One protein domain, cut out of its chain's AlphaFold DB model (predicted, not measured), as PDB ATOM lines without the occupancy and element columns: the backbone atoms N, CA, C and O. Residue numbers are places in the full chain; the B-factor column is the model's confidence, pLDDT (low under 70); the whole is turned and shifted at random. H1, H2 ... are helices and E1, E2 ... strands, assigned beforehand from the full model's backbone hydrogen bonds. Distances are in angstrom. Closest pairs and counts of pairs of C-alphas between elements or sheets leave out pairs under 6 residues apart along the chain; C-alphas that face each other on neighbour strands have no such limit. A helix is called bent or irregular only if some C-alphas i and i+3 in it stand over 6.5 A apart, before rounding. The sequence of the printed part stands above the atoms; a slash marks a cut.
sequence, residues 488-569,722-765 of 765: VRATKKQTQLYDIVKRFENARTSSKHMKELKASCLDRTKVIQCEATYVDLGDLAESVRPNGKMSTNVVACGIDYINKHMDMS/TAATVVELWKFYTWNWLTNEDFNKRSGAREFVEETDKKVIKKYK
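Overview. This is residues 488 to 569 and 722 to 765 of the 765 residues of an uncharacterized protein of Triticum aestivum (UniProt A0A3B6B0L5). A small strand hairpin, E1 and E2, has ends of helices gathered about it: H3, the end of H5 and the start of H6 near E1, and the first half of H4 near E2. Short H3 sits near the middle, long H1 crosses H3, H5 and H6, and H2 and H4 lie toward opposite ends of the elongated whole. The printed part has 126 residues, with six named helices and two named strands in the order H1, H2, E1, E2, H3, H4, H5, H6; the two-stranded sheet is antiparallel and the class is mostly helix. It is compact, with a radius of gyration of the C-alphas of 14.2 A, and spans 49 by 30 by 24 A.

Along the chain. E1 is residues 526 to 529, 6.9 A long, and E2 is residues 534 to 536, 6.8 A. H3, residues 537 to 543, measures 9.8 A, and H4, residues 552 to 565, 19.6 A. H1, residues 492 to 509, runs 25.4 A from C-alpha 492 at (135.975, 120.222, 123.268). H2, residues 511 to 519, measures 13.0 A and is irregular, but only just: C-alphas 512 and 515 are 6.8 A apart. H5, residues 723 to 739, measures 24.6 A; H6, residues 749 to 764, runs 22.4 A to C-alpha 764 at (142.091, 142.232, 134.033).

Arrangement. E1 and E2 form a hairpin, antiparallel at 164 degrees, with N 527 and O 535 2.8 A apart and N 535 and O 528 2.9 A apart, within hydrogen-bond range. The closest C-alphas of E1 and H6 are those of Val 527 and Ala 749, 5.5 A; of E2 and H4, Val 535 and Asn 553, 6.2 A. H3 and H4 only just touch, with 3 pairs of C-alphas within 8 A, closest at Leu 540 and Val 554, 6.8 A. H1 is the hub. With residues 501 to 505 alone it touches H3, about perpendicular at 82 degrees, closest at the C-alphas of Val 501 and Ala 541, 5.5 A. With residues 494 to 498 alone it touches H5, about perpendicular at 85 degrees, closest at Gln 494 and Lys 731, 5.4 A. It touches H6 at a steep tilt of 49 degrees, the same way, closest at Ile 500 and Asp 757, 6.2 A. H1 and H2 touch only at the corner, Arg 508 to Met 514, 4.8 A. H5 and H6 touch, closest at Leu 738 and Arg 750, 5.1 A. H1 and H4 are apart. Every O i to N i+4 pair is within hydrogen-bond range in H1 and H3; H2 has 3 of 5, H4 9 of 10, H5 12 of 13 and H6 11 of 12.

Size, cuts and confidence. The C-alphas farthest apart, those of Ser 569 and Lys 765, are 50.0 A apart. Residues 570 to 721 are not printed, with 24.3 A across the cut from C-alpha 569 to C-alpha 722. Of the links that are printed whole, none is long. Mean pLDDT of the printed part is 88.0; residues 488, 511 and 763 to 765 are under 70.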
ATOM      1  N   VAL A 488     126.198 111.502 128.140       69.94
ATOM      2  CA  VAL A 488     126.201 112.626 127.207       69.94
ATOM      3  C   VAL A 488     127.408 113.512 127.518       69.94
ATOM      4  O   VAL A 488     127.314 114.436 128.316       69.94
ATOM      5  N   ARG A 489     128.568 113.206 126.929       84.81
ATOM      6  CA  ARG A 489     129.835 113.921 127.161       84.81
ATOM      7  C   ARG A 489     130.029 115.050 126.150       84.81
ATOM      8  O   ARG A 489     129.975 114.826 124.940       84.81
ATOM      9  N   ALA A 490     130.274 116.264 126.635       88.38
ATOM     10  CA  ALA A 490     130.411 117.443 125.793       88.38
ATOM     11  C   ALA A 490     131.693 117.428 124.951       88.38
ATOM     12  O   ALA A 490     132.771 117.014 125.383       88.38
ATOM     13  N   THR A 491     131.600 117.963 123.734       93.19
ATOM     14  CA  THR A 491     132.766 118.152 122.867       93.19
ATOM     15  C   THR A 491     133.725 119.207 123.430       93.19
ATOM     16  O   THR A 491     133.356 120.084 124.220       93.19
ATOM     17  N   LYS A 492     134.971 119.197 122.940       93.69
ATOM     18  CA  LYS A 492     135.975 120.222 123.268       93.69
ATOM     19  C   LYS A 492     135.482 121.649 122.975       93.69
ATOM     20  O   LYS A 492     135.752 122.538 123.772       93.69
ATOM     21  N   LYS A 493     134.717 121.864 121.893       93.56
ATOM     22  CA  LYS A 493     134.161 123.185 121.534       93.56
ATOM     23  C   LYS A 493     133.063 123.648 122.500       93.56
ATOM     24  O   LYS A 493     133.099 124.787 122.952       93.56
ATOM     25  N   GLN A 494     132.140 122.752 122.860       94.62
ATOM     26  CA  GLN A 494     131.110 123.007 123.878       94.62
ATOM     27  C   GLN A 494     131.739 123.359 125.230       94.62
ATOM     28  O   GLN A 494     131.362 124.347 125.852       94.62
ATOM     29  N   THR A 495     132.763 122.601 125.632       94.31
ATOM     30  CA  THR A 495     133.516 122.844 126.871       94.31
ATOM     31  C   THR A 495     134.236 124.199 126.827       94.31
ATOM     32  O   THR A 495     134.096 124.982 127.755       94.31
ATOM     33  N   GLN A 496     134.909 124.541 125.721       93.88
ATOM     34  CA  GLN A 496     135.597 125.830 125.554       93.88
ATOM     35  C   GLN A 496     134.661 127.049 125.641       93.88
ATOM     36  O   GLN A 496     135.036 128.049 126.254       93.88
ATOM     37  N   LEU A 497     133.459 126.982 125.054       94.44
ATOM     38  CA  LEU A 497     132.476 128.073 125.130       94.44
ATOM     39  C   LEU A 497     131.841 128.179 126.526       94.44
ATOM     40  O   LEU A 497     131.635 129.279 127.032       94.44
ATOM     41  N   TYR A 498     131.598 127.044 127.182       93.94
ATOM     42  CA  TYR A 498     131.186 127.006 128.583       93.94
ATOM     43  C   TYR A 498     132.255 127.605 129.518       93.94
ATOM     44  O   TYR A 498     131.944 128.460 130.346       93.94
ATOM     45  N   ASP A 499     133.530 127.244 129.342       92.81
ATOM     46  CA  ASP A 499     134.642 127.773 130.143       92.81
ATOM     47  C   ASP A 499     134.821 129.289 129.968       92.81
ATOM     48  O   ASP A 499     135.308 129.960 130.878       92.81
ATOM     49  N   ILE A 500     134.435 129.842 128.811       93.19
ATOM     50  CA  ILE A 500     134.365 131.288 128.562       93.19
ATOM     51  C   ILE A 500     133.279 131.940 129.429       93.19
ATOM     52  O   ILE A 500     133.564 132.892 130.156       93.19
ATOM     53  N   VAL A 501     132.053 131.411 129.403       93.44
ATOM     54  CA  VAL A 501     130.936 131.935 130.211       93.44
ATOM     55  C   VAL A 501     131.250 131.818 131.710       93.44
ATOM     56  O   VAL A 501     131.053 132.768 132.467       93.44
ATOM     57  N   LYS A 502     131.872 130.712 132.132       91.31
ATOM     58  CA  LYS A 502     132.362 130.514 133.503       91.31
ATOM     59  C   LYS A 502     133.476 131.499 133.898       91.31
ATOM     60  O   LYS A 502     133.499 131.965 135.034       91.31
ATOM     61  N   ARG A 503     134.391 131.864 132.986       89.44
ATOM     62  CA  ARG A 503     135.396 132.918 133.246       89.44
ATOM     63  C   ARG A 503     134.768 134.297 133.402       89.44
ATOM     64  O   ARG A 503     135.205 135.045 134.275       89.44
ATOM     65  N   PHE A 504     133.748 134.618 132.605       89.75
ATOM     66  CA  PHE A 504     132.979 135.849 132.780       89.75
ATOM     67  C   PHE A 504     132.351 135.907 134.180       89.75
ATOM     68  O   PHE A 504     132.485 136.927 134.853       89.75
ATOM     69  N   GLU A 505     131.773 134.806 134.670       89.19
ATOM     70  CA  GLU A 505     131.210 134.761 136.026       89.19
ATOM     71  C   GLU A 505     132.261 134.886 137.134       89.19
ATOM     72  O   GLU A 505     132.070 135.632 138.094       89.19
ATOM     73  N   ASN A 506     133.410 134.218 137.000       88.25
ATOM     74  CA  ASN A 506     134.517 134.373 137.949       88.25
ATOM     75  C   ASN A 506     135.012 135.832 138.009       88.25
ATOM     76  O   ASN A 506     135.323 136.350 139.081       88.25
ATOM     77  N   ALA A 507     135.052 136.530 136.868       85.81
ATOM     78  CA  ALA A 507     135.345 137.959 136.840       85.81
ATOM     79  C   ALA A 507     134.205 138.788 137.461       85.81
ATOM     80  O   ALA A 507     134.473 139.746 138.179       85.81
ATOM     81  N   ARG A 508     132.938 138.414 137.241       85.25
ATOM     82  CA  ARG A 508     131.769 139.117 137.787       85.25
ATOM     83  C   ARG A 508     131.670 139.004 139.308       85.25
ATOM     84  O   ARG A 508     131.384 140.004 139.954       85.25
ATOM     85  N   THR A 509     131.950 137.838 139.881       83.25
ATOM     86  CA  THR A 509     131.961 137.613 141.340       83.25
ATOM     87  C   THR A 509     133.130 138.314 142.048       83.25
ATOM     88  O   THR A 509     133.010 138.674 143.218       83.25
ATOM     89  N   SER A 510     134.236 138.596 141.347       81.69
ATOM     90  CA  SER A 510     135.345 139.393 141.884       81.69
ATOM     91  C   SER A 510     134.942 140.856 142.113       81.69
ATOM     92  O   SER A 510     134.669 141.605 141.172       81.69
ATOM     93  N   SER A 511     134.978 141.305 143.371       68.75
ATOM     94  CA  SER A 511     134.612 142.671 143.783       68.75
ATOM     95  C   SER A 511     135.403 143.773 143.061       68.75
ATOM     96  O   SER A 511     134.861 144.856 142.820       68.75
ATOM     97  N   LYS A 512     136.650 143.480 142.659       77.75
ATOM     98  CA  LYS A 512     137.514 144.358 141.852       77.75
ATOM     99  C   LYS A 512     136.909 144.646 140.475       77.75
ATOM    100  O   LYS A 512     136.909 145.792 140.040       77.75
ATOM    101  N   HIS A 513     136.365 143.628 139.808       75.50
ATOM    102  CA  HIS A 513     135.922 143.715 138.411       75.50
ATOM    103  C   HIS A 513     134.401 143.883 138.268       75.50
ATOM    104  O   HIS A 513     133.946 144.460 137.282       75.50
ATOM    105  N   MET A 514     133.611 143.482 139.272       77.19
ATOM    106  CA  MET A 514     132.150 143.655 139.339       77.19
ATOM    107  C   MET A 514     131.697 145.087 139.005       77.19
ATOM    108  O   MET A 514     130.758 145.278 138.228       77.19
ATOM    109  N   LYS A 515     132.363 146.109 139.569       78.69
ATOM    110  CA  LYS A 515     132.033 147.526 139.319       78.69
ATOM    111  C   LYS A 515     132.225 147.904 137.849       78.69
ATOM    112  O   LYS A 515     131.356 148.539 137.259       78.69
ATOM    113  N   GLU A 516     133.332 147.476 137.249       78.25
ATOM    114  CA  GLU A 516     133.659 147.758 135.850       78.25
ATOM    115  C   GLU A 516     132.784 146.969 134.869       78.25
ATOM    116  O   GLU A 516     132.346 147.518 133.860       78.25
ATOM    117  N   LEU A 517     132.476 145.706 135.175       80.38
ATOM    118  CA  LEU A 517     131.574 144.875 134.375       80.38
ATOM    119  C   LEU A 517     130.156 145.461 134.356       80.38
ATOM    120  O   LEU A 517     129.563 145.571 133.281       80.38
ATOM    121  N   LYS A 518     129.658 145.947 135.501       78.00
ATOM    122  CA  LYS A 518     128.387 146.686 135.581       78.00
ATOM    123  C   LYS A 518     128.435 148.020 134.830       78.00
ATOM    124  O   LYS A 518     127.512 148.298 134.071       78.00
ATOM    125  N   ALA A 519     129.512 148.799 134.961       80.56
ATOM    126  CA  ALA A 519     129.688 150.052 134.216       80.56
ATOM    127  C   ALA A 519     129.787 149.845 132.689       80.56
ATOM    128  O   ALA A 519     129.350 150.694 131.920       80.56
ATOM    129  N   SER A 520     130.319 148.703 132.243       81.69
ATOM    130  CA  SER A 520     130.403 148.327 130.823       81.69
ATOM    131  C   SER A 520     129.103 147.764 130.228       81.69
ATOM    132  O   SER A 520     129.072 147.439 129.043       81.69
ATOM    133  N   CYS A 521     128.053 147.586 131.039       85.38
ATOM    134  CA  CYS A 521     126.778 146.950 130.676       85.38
ATOM    135  C   CYS A 521     126.860 145.509 130.118       85.38
ATOM    136  O   CYS A 521     125.827 144.952 129.741       85.38
ATOM    137  N   LEU A 522     128.035 144.859 130.116       85.81
ATOM    138  CA  LEU A 522     128.210 143.482 129.630       85.81
ATOM    139  C   LEU A 522     127.303 142.483 130.369       85.81
ATOM    140  O   LEU A 522     126.652 141.661 129.734       85.81
ATOM    141  N   ASP A 523     127.196 142.622 131.694       86.19
ATOM    142  CA  ASP A 523     126.303 141.850 132.580       86.19
ATOM    143  C   ASP A 523     124.832 141.868 132.111       86.19
ATOM    144  O   ASP A 523     124.147 140.853 132.178       86.19
ATOM    145  N   ARG A 524     124.379 142.997 131.547       90.12
ATOM    146  CA  ARG A 524     123.006 143.252 131.066       90.12
ATOM    147  C   ARG A 524     122.877 143.182 129.541       90.12
ATOM    148  O   ARG A 524     122.022 143.838 128.947       90.12
ATOM    149  N   THR A 525     123.790 142.475 128.879       92.75
ATOM    150  CA  THR A 525     123.765 142.337 127.422       92.75
ATOM    151  C   THR A 525     123.074 141.037 127.024       92.75
ATOM    152  O   THR A 525     123.629 139.961 127.224       92.75
ATOM    153  N   LYS A 526     121.895 141.153 126.401       95.38
ATOM    154  CA  LYS A 526     121.061 140.045 125.898       95.38
ATOM    155  C   LYS A 526     121.836 139.115 124.964       95.38
ATOM    156  O   LYS A 526     121.980 139.452 123.790       95.38
ATOM    157  N   VAL A 527     122.336 137.975 125.429       95.94
ATOM    158  CA  VAL A 527     123.069 137.011 124.579       95.94
ATOM    159  C   VAL A 527     122.163 135.962 123.947       95.94
ATOM    160  O   VAL A 527     122.511 135.435 122.893       95.94
ATOM    161  N   ILE A 528     120.981 135.710 124.519       96.12
ATOM    162  CA  ILE A 528     119.963 134.852 123.905       96.12
ATOM    163  C   ILE A 528     118.657 135.633 123.745       96.12
ATOM    164  O   ILE A 528     118.226 136.329 124.663       96.12
ATOM    165  N   GLN A 529     118.021 135.516 122.579       94.81
ATOM    166  CA  GLN A 529     116.722 136.112 122.266       94.81
ATOM    167  C   GLN A 529     115.848 135.070 121.549       94.81
ATOM    168  O   GLN A 529     115.966 134.887 120.338       94.81
ATOM    169  N   CYS A 530     114.974 134.384 122.290       90.44
ATOM    170  CA  CYS A 530     114.112 133.318 121.762       90.44
ATOM    171  C   CYS A 530     112.732 133.864 121.321       90.44
ATOM    172  O   CYS A 530     112.633 135.003 120.842       90.44
ATOM    173  N   GLU A 531     111.652 133.074 121.380       83.31
ATOM    174  CA  GLU A 531     110.309 133.552 121.017       83.31
ATOM    175  C   GLU A 531     109.663 134.365 122.129       83.31
ATOM    176  O   GLU A 531     109.149 135.448 121.849       83.31
ATOM    177  N   ALA A 532     109.726 133.869 123.362       78.88
ATOM    178  CA  ALA A 532     108.966 134.435 124.467       78.88
ATOM    179  C   ALA A 532     109.781 135.246 125.486       78.88
ATOM    180  O   ALA A 532     109.191 136.039 126.220       78.88
ATOM    181  N   THR A 533     111.107 135.081 125.549       92.00
ATOM    182  CA  THR A 533     111.970 135.841 126.472       92.00
ATOM    183  C   THR A 533     113.361 136.129 125.882       92.00
ATOM    184  O   THR A 533     113.642 135.848 124.713       92.00
ATOM    185  N   TYR A 534     114.220 136.752 126.682       94.44
ATOM    186  CA  TYR A 534     115.641 136.954 126.435       94.44
ATOM    187  C   TYR A 534     116.443 136.590 127.689       94.44
ATOM    188  O   TYR A 534     115.902 136.585 128.791       94.44
ATOM    189  N   VAL A 535     117.732 136.314 127.511       95.75
ATOM    190  CA  VAL A 535     118.680 136.031 128.596       95.75
ATOM    191  C   VAL A 535     119.889 136.947 128.434       95.75
ATOM    192  O   VAL A 535     120.502 136.990 127.362       95.75
ATOM    193  N   ASP A 536     120.226 137.685 129.488       95.19
ATOM    194  CA  ASP A 536     121.425 138.526 129.554       95.19
ATOM    195  C   ASP A 536     122.676 137.698 129.878       95.19
ATOM    196  O   ASP A 536     122.585 136.618 130.459       95.19
ATOM    197  N   LEU A 537     123.870 138.179 129.513       93.75
ATOM    198  CA  LEU A 537     125.112 137.430 129.743       93.75
ATOM    199  C   LEU A 537     125.346 137.123 131.229       93.75
ATOM    200  O   LEU A 537     125.795 136.024 131.539       93.75
ATOM    201  N   GLY A 538     125.007 138.039 132.139       92.00
ATOM    202  CA  GLY A 538     125.064 137.787 133.581       92.00
ATOM    203  C   GLY A 538     124.071 136.720 134.048       92.00
ATOM    204  O   GLY A 538     124.435 135.864 134.843       92.00
ATOM    205  N   ASP A 539     122.851 136.729 133.511       92.44
ATOM    206  CA  ASP A 539     121.780 135.769 133.823       92.44
ATOM    207  C   ASP A 539     122.137 134.347 133.342       92.44
ATOM    208  O   ASP A 539     122.024 133.370 134.085       92.44
ATOM    209  N   LEU A 540     122.687 134.236 132.125       93.88
ATOM    210  CA  LEU A 540     123.239 132.985 131.601       93.88
ATOM    211  C   LEU A 540     124.438 132.508 132.430       93.88
ATOM    212  O   LEU A 540     124.499 131.334 132.781       93.88
ATOM    213  N   ALA A 541     125.386 133.400 132.738       92.06
ATOM    214  CA  ALA A 541     126.619 133.050 133.437       92.06
ATOM    215  C   ALA A 541     126.381 132.633 134.897       92.06
ATOM    216  O   ALA A 541     127.014 131.690 135.370       92.06
ATOM    217  N   GLU A 542     125.419 133.259 135.577       90.50
ATOM    218  CA  GLU A 542     124.933 132.830 136.890       90.50
ATOM    219  C   GLU A 542     124.244 131.465 136.818       90.50
ATOM    220  O   GLU A 542     124.526 130.592 137.634       90.50
ATOM    221  N   SER A 543     123.399 131.254 135.806       89.56
ATOM    222  CA  SER A 543     122.624 130.019 135.634       89.56
ATOM    223  C   SER A 543     123.458 128.792 135.240       89.56
ATOM    224  O   SER A 543     122.932 127.686 135.297       89.56
ATOM    225  N   VAL A 544     124.724 128.953 134.823       83.50
ATOM    226  CA  VAL A 544     125.618 127.838 134.426       83.50
ATOM    227  C   VAL A 544     126.926 127.772 135.224       83.50
ATOM    228  O   VAL A 544     127.836 127.027 134.861       83.50
ATOM    229  N   ARG A 545     127.070 128.537 136.313       86.00
ATOM    230  CA  ARG A 545     128.223 128.399 137.223       86.00
ATOM    231  C   ARG A 545     128.021 127.217 138.185       86.00
ATOM    232  O   ARG A 545     126.878 126.884 138.483       86.00
ATOM    233  N   PRO A 546     129.093 126.624 138.751       81.25
ATOM    234  CA  PRO A 546     128.985 125.692 139.879       81.25
ATOM    235  C   PRO A 546     128.097 126.253 141.000       81.25
ATOM    236  O   PRO A 546     128.349 127.357 141.479       81.25
ATOM    237  N   ASN A 547     127.062 125.507 141.395       81.94
ATOM    238  CA  ASN A 547     126.028 125.929 142.350       81.94
ATOM    239  C   ASN A 547     125.282 127.219 141.919       81.94
ATOM    240  O   ASN A 547     124.893 128.053 142.740       81.94
ATOM    241  N   GLY A 548     125.116 127.416 140.611       85.00
ATOM    242  CA  GLY A 548     124.286 128.456 140.014       85.00
ATOM    243  C   GLY A 548     122.817 128.045 139.975       85.00
ATOM    244  O   GLY A 548     122.493 126.946 139.530       85.00
ATOM    245  N   LYS A 549     121.914 128.926 140.418       88.00
ATOM    246  CA  LYS A 549     120.468 128.716 140.259       88.00
ATOM    247  C   LYS A 549     120.042 129.212 138.883       88.00
ATOM    248  O   LYS A 549     120.315 130.360 138.540       88.00
ATOM    249  N   MET A 550     119.347 128.377 138.111       90.69
ATOM    250  CA  MET A 550     118.766 128.827 136.844       90.69
ATOM    251  C   MET A 550     117.681 129.872 137.100       90.69
ATOM    252  O   MET A 550     116.740 129.607 137.851       90.69
ATOM    253  N   SER A 551     117.748 131.027 136.440       90.38
ATOM    254  CA  SER A 551     116.629 131.970 136.490       90.38
ATOM    255  C   SER A 551     115.444 131.478 135.656       90.38
ATOM    256  O   SER A 551     115.577 130.681 134.720       90.38
ATOM    257  N   THR A 552     114.259 132.004 135.954       91.50
ATOM    258  CA  THR A 552     113.025 131.717 135.213       91.50
ATOM    259  C   THR A 552     113.127 132.075 133.726       91.50
ATOM    260  O   THR A 552     112.515 131.397 132.903       91.50
ATOM    261  N   ASN A 553     113.942 133.072 133.352       92.25
ATOM    262  CA  ASN A 553     114.217 133.372 131.943       92.25
ATOM    263  C   ASN A 553     115.015 132.252 131.277       92.25
ATOM    264  O   ASN A 553     114.677 131.856 130.164       92.25
ATOM    265  N   VAL A 554     116.034 131.708 131.947       93.81
ATOM    266  CA  VAL A 554     116.871 130.638 131.386       93.81
ATOM    267  C   VAL A 554     116.092 129.324 131.275       93.81
ATOM    268  O   VAL A 554     116.181 128.655 130.245       93.81
ATOM    269  N   VAL A 555     115.246 128.980 132.255       94.12
ATOM    270  CA  VAL A 555     114.375 127.791 132.153       94.12
ATOM    271  C   VAL A 555     113.296 127.975 131.071       94.12
ATOM    272  O   VAL A 555     113.091 127.072 130.261       94.12
ATOM    273  N   ALA A 556     112.669 129.154 130.958       94.06
ATOM    274  CA  ALA A 556     111.728 129.448 129.868       94.06
ATOM    275  C   ALA A 556     112.402 129.436 128.479       94.06
ATOM    276  O   ALA A 556     111.828 128.939 127.510       94.06
ATOM    277  N   CYS A 557     113.649 129.905 128.386       94.44
ATOM    278  CA  CYS A 557     114.475 129.801 127.185       94.44
ATOM    279  C   CYS A 557     114.745 128.327 126.819       94.44
ATOM    280  O   CYS A 557     114.596 127.931 125.661       94.44
ATOM    281  N   GLY A 558     115.028 127.483 127.817       94.62
ATOM    282  CA  GLY A 558     115.114 126.032 127.655       94.62
ATOM    283  C   GLY A 558     113.819 125.390 127.145       94.62
ATOM    284  O   GLY A 558     113.885 124.497 126.305       94.62
ATOM    285  N   ILE A 559     112.646 125.876 127.559       95.00
ATOM    286  CA  ILE A 559     111.341 125.405 127.055       95.00
ATOM    287  C   ILE A 559     111.130 125.779 125.590       95.00
ATOM    288  O   ILE A 559     110.746 124.918 124.798       95.00
ATOM    289  N   ASP A 560     111.416 127.028 125.208       93.31
ATOM    290  CA  ASP A 560     111.397 127.457 123.802       93.31
ATOM    291  C   ASP A 560     112.352 126.604 122.943       93.31
ATOM    292  O   ASP A 560     112.050 126.330 121.782       93.31
ATOM    293  N   TYR A 561     113.484 126.157 123.506       94.12
ATOM    294  CA  TYR A 561     114.438 125.286 122.816       94.12
ATOM    295  C   TYR A 561     113.909 123.854 122.659       94.12
ATOM    296  O   TYR A 561     113.907 123.320 121.548       94.12
ATOM    297  N   ILE A 562     113.433 123.236 123.749       94.12
ATOM    298  CA  ILE A 562     112.889 121.868 123.746       94.12
ATOM    299  C   ILE A 562     111.705 121.773 122.772       94.12
ATOM    300  O   ILE A 562     111.691 120.887 121.923       94.12
ATOM    301  N   ASN A 563     110.775 122.735 122.814       91.94
ATOM    302  CA  ASN A 563     109.590 122.776 121.948       91.94
ATOM    303  C   ASN A 563     109.890 122.919 120.437       91.94
ATOM    304  O   ASN A 563     108.964 122.790 119.635       91.94
ATOM    305  N   LYS A 564     111.133 123.228 120.037       90.25
ATOM    306  CA  LYS A 564     111.507 123.531 118.639       90.25
ATOM    307  C   LYS A 564     112.636 122.679 118.068       90.25
ATOM    308  O   LYS A 564     112.671 122.469 116.859       90.25
ATOM    309  N   HIS A 565     113.570 122.236 118.908       90.12
ATOM    310  CA  HIS A 565     114.828 121.617 118.474       90.12
ATOM    311  C   HIS A 565     115.102 120.251 119.116       90.12
ATOM    312  O   HIS A 565     116.126 119.641 118.812       90.12
ATOM    313  N   MET A 566     114.209 119.754 119.977       89.88
ATOM    314  CA  MET A 566     114.213 118.355 120.407       89.88
ATOM    315  C   MET A 566     113.070 117.604 119.730       89.88
ATOM    316  O   MET A 566     111.971 118.138 119.584       89.88
ATOM    317  N   ASP A 567     113.329 116.358 119.336       87.81
ATOM    318  CA  ASP A 567     112.262 115.457 118.913       87.81
ATOM    319  C   ASP A 567     111.412 115.090 120.138       87.81
ATOM    320  O   ASP A 567     111.935 114.714 121.191       87.81
ATOM    321  N   MET A 568     110.100 115.263 120.017       88.94
ATOM    322  CA  MET A 568     109.129 115.057 121.085       88.94
ATOM    323  C   MET A 568     107.932 114.299 120.535       88.94
ATOM    324  O   MET A 568     107.430 114.616 119.456       88.94
ATOM    325  N   SER A 569     107.403 113.371 121.332       88.31
ATOM    326  CA  SER A 569     106.152 112.684 121.011       88.31
ATOM    327  C   SER A 569     105.046 113.687 120.628       88.31
ATOM    328  O   SER A 569     104.782 114.619 121.396       88.31
ATOM    329  N   THR A 722     122.027 113.054 137.462       84.69
ATOM    330  CA  THR A 722     123.139 113.021 138.420       84.69
ATOM    331  C   THR A 722     123.931 114.319 138.316       84.69
ATOM    332  O   THR A 722     123.925 114.954 137.259       84.69
ATOM    333  N   ALA A 723     124.686 114.688 139.353       81.75
ATOM    334  CA  ALA A 723     125.559 115.867 139.310       81.75
ATOM    335  C   ALA A 723     126.554 115.835 138.125       81.75
ATOM    336  O   ALA A 723     126.829 116.866 137.511       81.75
ATOM    337  N   ALA A 724     127.035 114.648 137.731       83.69
ATOM    338  CA  ALA A 724     127.865 114.482 136.534       83.69
ATOM    339  C   ALA A 724     127.084 114.789 135.241       83.69
ATOM    340  O   ALA A 724     127.583 115.488 134.360       83.69
ATOM    341  N   THR A 725     125.830 114.329 135.146       85.75
ATOM    342  CA  THR A 725     124.926 114.646 134.028       85.75
ATOM    343  C   THR A 725     124.641 116.149 133.943       85.75
ATOM    344  O   THR A 725     124.644 116.702 132.847       85.75
ATOM    345  N   VAL A 726     124.431 116.819 135.082       86.12
ATOM    346  CA  VAL A 726     124.183 118.270 135.163       86.12
ATOM    347  C   VAL A 726     125.365 119.064 134.591       86.12
ATOM    348  O   VAL A 726     125.170 119.884 133.693       86.12
ATOM    349  N   VAL A 727     126.599 118.758 135.013       85.06
ATOM    350  CA  VAL A 727     127.822 119.439 134.536       85.06
ATOM    351  C   VAL A 727     128.028 119.312 133.021       85.06
ATOM    352  O   VAL A 727     128.522 120.250 132.389       85.06
ATOM    353  N   GLU A 728     127.650 118.189 132.408       89.00
ATOM    354  CA  GLU A 728     127.691 118.066 130.948       89.00
ATOM    355  C   GLU A 728     126.525 118.804 130.275       89.00
ATOM    356  O   GLU A 728     126.755 119.550 129.319       89.00
ATOM    357  N   LEU A 729     125.296 118.682 130.797       87.06
ATOM    358  CA  LEU A 729     124.115 119.397 130.289       87.06
ATOM    359  C   LEU A 729     124.350 120.913 130.201       87.06
ATOM    360  O   LEU A 729     123.929 121.526 129.222       87.06
ATOM    361  N   TRP A 730     125.079 121.517 131.144       87.69
ATOM    362  CA  TRP A 730     125.452 122.939 131.096       87.69
ATOM    363  C   TRP A 730     126.222 123.311 129.829       87.69
ATOM    364  O   TRP A 730     125.928 124.324 129.191       87.69
ATOM    365  N   LYS A 731     127.182 122.473 129.429       91.94
ATOM    366  CA  LYS A 731     128.011 122.675 128.232       91.94
ATOM    367  C   LYS A 731     127.184 122.505 126.958       91.94
ATOM    368  O   LYS A 731     127.383 123.250 125.998       91.94
ATOM    369  N   PHE A 732     126.238 121.562 126.957       90.25
ATOM    370  CA  PHE A 732     125.292 121.379 125.854       90.25
ATOM    371  C   PHE A 732     124.321 122.552 125.726       90.25
ATOM    372  O   PHE A 732     124.221 123.110 124.639       90.25
ATOM    373  N   TYR A 733     123.650 122.972 126.802       90.56
ATOM    374  CA  TYR A 733     122.696 124.084 126.759       90.56
ATOM    375  C   TYR A 733     123.376 125.421 126.427       90.56
ATOM    376  O   TYR A 733     122.930 126.106 125.511       90.56
ATOM    377  N   THR A 734     124.508 125.748 127.070       93.38
ATOM    378  CA  THR A 734     125.278 126.977 126.778       93.38
ATOM    379  C   THR A 734     125.652 127.066 125.299       93.38
ATOM    380  O   THR A 734     125.482 128.110 124.675       93.38
ATOM    381  N   TRP A 735     126.125 125.964 124.708       94.94
ATOM    382  CA  TRP A 735     126.425 125.907 123.281       94.94
ATOM    383  C   TRP A 735     125.158 125.999 122.429       94.94
ATOM    384  O   TRP A 735     125.025 126.910 121.617       94.94
ATOM    385  N   ASN A 736     124.195 125.106 122.647       93.25
ATOM    386  CA  ASN A 736     122.994 125.000 121.824       93.25
ATOM    387  C   ASN A 736     122.166 126.295 121.799       93.25
ATOM    388  O   ASN A 736     121.527 126.572 120.787       93.25
ATOM    389  N   TRP A 737     122.182 127.096 122.868       94.56
ATOM    390  CA  TRP A 737     121.483 128.382 122.925       94.56
ATOM    391  C   TRP A 737     122.297 129.558 122.359       94.56
ATOM    392  O   TRP A 737     121.705 130.512 121.857       94.56
ATOM    393  N   LEU A 738     123.634 129.510 122.392       95.12
ATOM    394  CA  LEU A 738     124.495 130.565 121.829       95.12
ATOM    395  C   LEU A 738     124.860 130.352 120.349       95.12
ATOM    396  O   LEU A 738     125.257 131.320 119.702       95.12
ATOM    397  N   THR A 739     124.756 129.128 119.809       94.00
ATOM    398  CA  THR A 739     125.203 128.797 118.437       94.00
ATOM    399  C   THR A 739     124.102 128.360 117.470       94.00
ATOM    400  O   THR A 739     124.412 128.057 116.321       94.00
ATOM    401  N   ASN A 740     122.846 128.235 117.906       93.25
ATOM    402  CA  ASN A 740     121.731 127.875 117.028       93.25
ATOM    403  C   ASN A 740     121.010 129.150 116.564       93.25
ATOM    404  O   ASN A 740     120.313 129.781 117.355       93.25
ATOM    405  N   GLU A 741     121.183 129.517 115.294       88.69
ATOM    406  CA  GLU A 741     120.623 130.745 114.706       88.69
ATOM    407  C   GLU A 741     119.107 130.654 114.431       88.69
ATOM    408  O   GLU A 741     118.420 131.672 114.491       88.69
ATOM    409  N   ASP A 742     118.555 129.450 114.216       89.62
ATOM    410  CA  ASP A 742     117.099 129.237 114.106       89.62
ATOM    411  C   ASP A 742     116.394 129.456 115.459       89.62
ATOM    412  O   ASP A 742     115.230 129.865 115.526       89.62
ATOM    413  N   PHE A 743     117.108 129.171 116.553       93.19
ATOM    414  CA  PHE A 743     116.639 129.342 117.925       93.19
ATOM    415  C   PHE A 743     116.841 130.771 118.445       93.19
ATOM    416  O   PHE A 743     115.911 131.409 118.952       93.19
ATOM    417  N   ASN A 744     118.084 131.250 118.368       94.75
ATOM    418  CA  ASN A 744     118.536 132.490 118.974       94.75
ATOM    419  C   ASN A 744     118.597 133.594 117.919       94.75
ATOM    420  O   ASN A 744     119.529 133.680 117.123       94.75
ATOM    421  N   LYS A 745     117.622 134.502 117.978       92.62
ATOM    422  CA  LYS A 745     117.469 135.620 117.036       92.62
ATOM    423  C   LYS A 745     118.594 136.658 117.128       92.62
ATOM    424  O   LYS A 745     118.622 137.585 116.320       92.62
ATOM    425  N   ARG A 746     119.502 136.549 118.107       91.44
ATOM    426  CA  ARG A 746     120.744 137.324 118.141       91.44
ATOM    427  C   ARG A 746     121.826 136.595 117.344       91.44
ATOM    428  O   ARG A 746     122.517 135.722 117.868       91.44
ATOM    429  N   SER A 747     122.029 137.030 116.105       89.38
ATOM    430  CA  SER A 747     123.210 136.664 115.322       89.38
ATOM    431  C   SER A 747     124.506 137.073 116.038       89.38
ATOM    432  O   SER A 747     124.553 138.055 116.788       89.38
ATOM    433  N   GLY A 748     125.570 136.288 115.842       91.88
ATOM    434  CA  GLY A 748     126.879 136.533 116.460       91.88
ATOM    435  C   GLY A 748     126.906 136.432 117.992       91.88
ATOM    436  O   GLY A 748     127.809 136.987 118.619       91.88
ATOM    437  N   ALA A 749     125.920 135.782 118.628       93.81
ATOM    438  CA  ALA A 749     125.854 135.637 120.085       93.81
ATOM    439  C   ALA A 749     127.093 134.929 120.663       93.81
ATOM    440  O   ALA A 749     127.708 135.433 121.606       93.81
ATOM    441  N   ARG A 750     127.502 133.806 120.059       94.62
ATOM    442  CA  ARG A 750     128.743 133.098 120.396       94.62
ATOM    443  C   ARG A 750     129.971 133.984 120.200       94.62
ATOM    444  O   ARG A 750     130.794 134.093 121.100       94.62
ATOM    445  N   GLU A 751     130.099 134.615 119.041       94.38
ATOM    446  CA  GLU A 751     131.271 135.406 118.656       94.38
ATOM    447  C   GLU A 751     131.441 136.617 119.585       94.38
ATOM    448  O   GLU A 751     132.553 136.909 120.020       94.38
ATOM    449  N   PHE A 752     130.334 137.255 119.980       93.75
ATOM    450  CA  PHE A 752     130.298 138.300 121.002       93.75
ATOM    451  C   PHE A 752     130.772 137.800 122.377       93.75
ATOM    452  O   PHE A 752     131.523 138.497 123.059       93.75
ATOM    453  N   VAL A 753     130.369 136.594 122.789       92.81
ATOM    454  CA  VAL A 753     130.812 135.970 124.047       92.81
ATOM    455  C   VAL A 753     132.311 135.620 123.994       92.81
ATOM    456  O   VAL A 753     133.054 135.960 124.916       92.81
ATOM    457  N   GLU A 754     132.798 135.059 122.881       93.00
ATOM    458  CA  GLU A 754     134.226 134.782 122.650       93.00
ATOM    459  C   GLU A 754     135.089 136.055 122.533       93.00
ATOM    460  O   GLU A 754     136.278 136.036 122.854       93.00
ATOM    461  N   GLU A 755     134.534 137.174 122.062       89.75
ATOM    462  CA  GLU A 755     135.215 138.476 122.049       89.75
ATOM    463  C   GLU A 755     135.189 139.158 123.427       89.75
ATOM    464  O   GLU A 755     136.157 139.811 123.821       89.75
ATOM    465  N   THR A 756     134.110 138.969 124.192       84.94
ATOM    466  CA  THR A 756     133.972 139.498 125.554       84.94
ATOM    467  C   THR A 756     135.022 138.895 126.486       84.94
ATOM    468  O   THR A 756     135.680 139.644 127.202       84.94
ATOM    469  N   ASP A 757     135.282 137.585 126.412       83.31
ATOM    470  CA  ASP A 757     136.380 136.936 127.150       83.31
ATOM    471  C   ASP A 757     137.749 137.551 126.822       83.31
ATOM    472  O   ASP A 757     138.520 137.870 127.723       83.31
ATOM    473  N   LYS A 758     138.034 137.829 125.543       83.62
ATOM    474  CA  LYS A 758     139.285 138.494 125.126       83.62
ATOM    475  C   LYS A 758     139.403 139.903 125.717       83.62
ATOM    476  O   LYS A 758     140.496 140.298 126.120       83.62
ATOM    477  N   LYS A 759     138.295 140.649 125.805       75.62
ATOM    478  CA  LYS A 759     138.240 141.980 126.440       75.62
ATOM    479  C   LYS A 759     138.442 141.890 127.958       75.62
ATOM    480  O   LYS A 759     139.256 142.636 128.490       75.62
ATOM    481  N   VAL A 760     137.777 140.948 128.628       74.69
ATOM    482  CA  VAL A 760     137.924 140.658 130.068       74.69
ATOM    483  C   VAL A 760     139.371 140.264 130.394       74.69
ATOM    484  O   VAL A 760     140.003 140.899 131.234       74.69
ATOM    485  N   ILE A 761     139.949 139.303 129.668       72.31
ATOM    486  CA  ILE A 761     141.340 138.855 129.849       72.31
ATOM    487  C   ILE A 761     142.345 139.981 129.565       72.31
ATOM    488  O   ILE A 761     143.330 140.097 130.288       72.31
ATOM    489  N   LYS A 762     142.125 140.821 128.542       70.94
ATOM    490  CA  LYS A 762     143.028 141.943 128.224       70.94
ATOM    491  C   LYS A 762     142.940 143.099 129.231       70.94
ATOM    492  O   LYS A 762     143.897 143.855 129.343       70.94
ATOM    493  N   LYS A 763     141.806 143.269 129.920       64.81
ATOM    494  CA  LYS A 763     141.584 144.371 130.872       64.81
ATOM    495  C   LYS A 763     141.943 144.012 132.319       64.81
ATOM    496  O   LYS A 763     142.155 144.913 133.123       64.81
ATOM    497  N   TYR A 764     141.956 142.719 132.654       61.47
ATOM    498  CA  TYR A 764     142.091 142.232 134.033       61.47
ATOM    499  C   TYR A 764     143.278 141.280 134.267       61.47
ATOM    500  O   TYR A 764     143.425 140.761 135.374       61.47
ATOM    501  N   LYS A 765     144.125 141.085 133.249       55.75
ATOM    502  CA  LYS A 765     145.558 140.828 133.445       55.75
ATOM    503  C   LYS A 765     146.277 142.155 133.678       55.75
ATOM    504  O   LYS A 765     147.177 142.153 134.538       55.75
TER     505      LYS A 765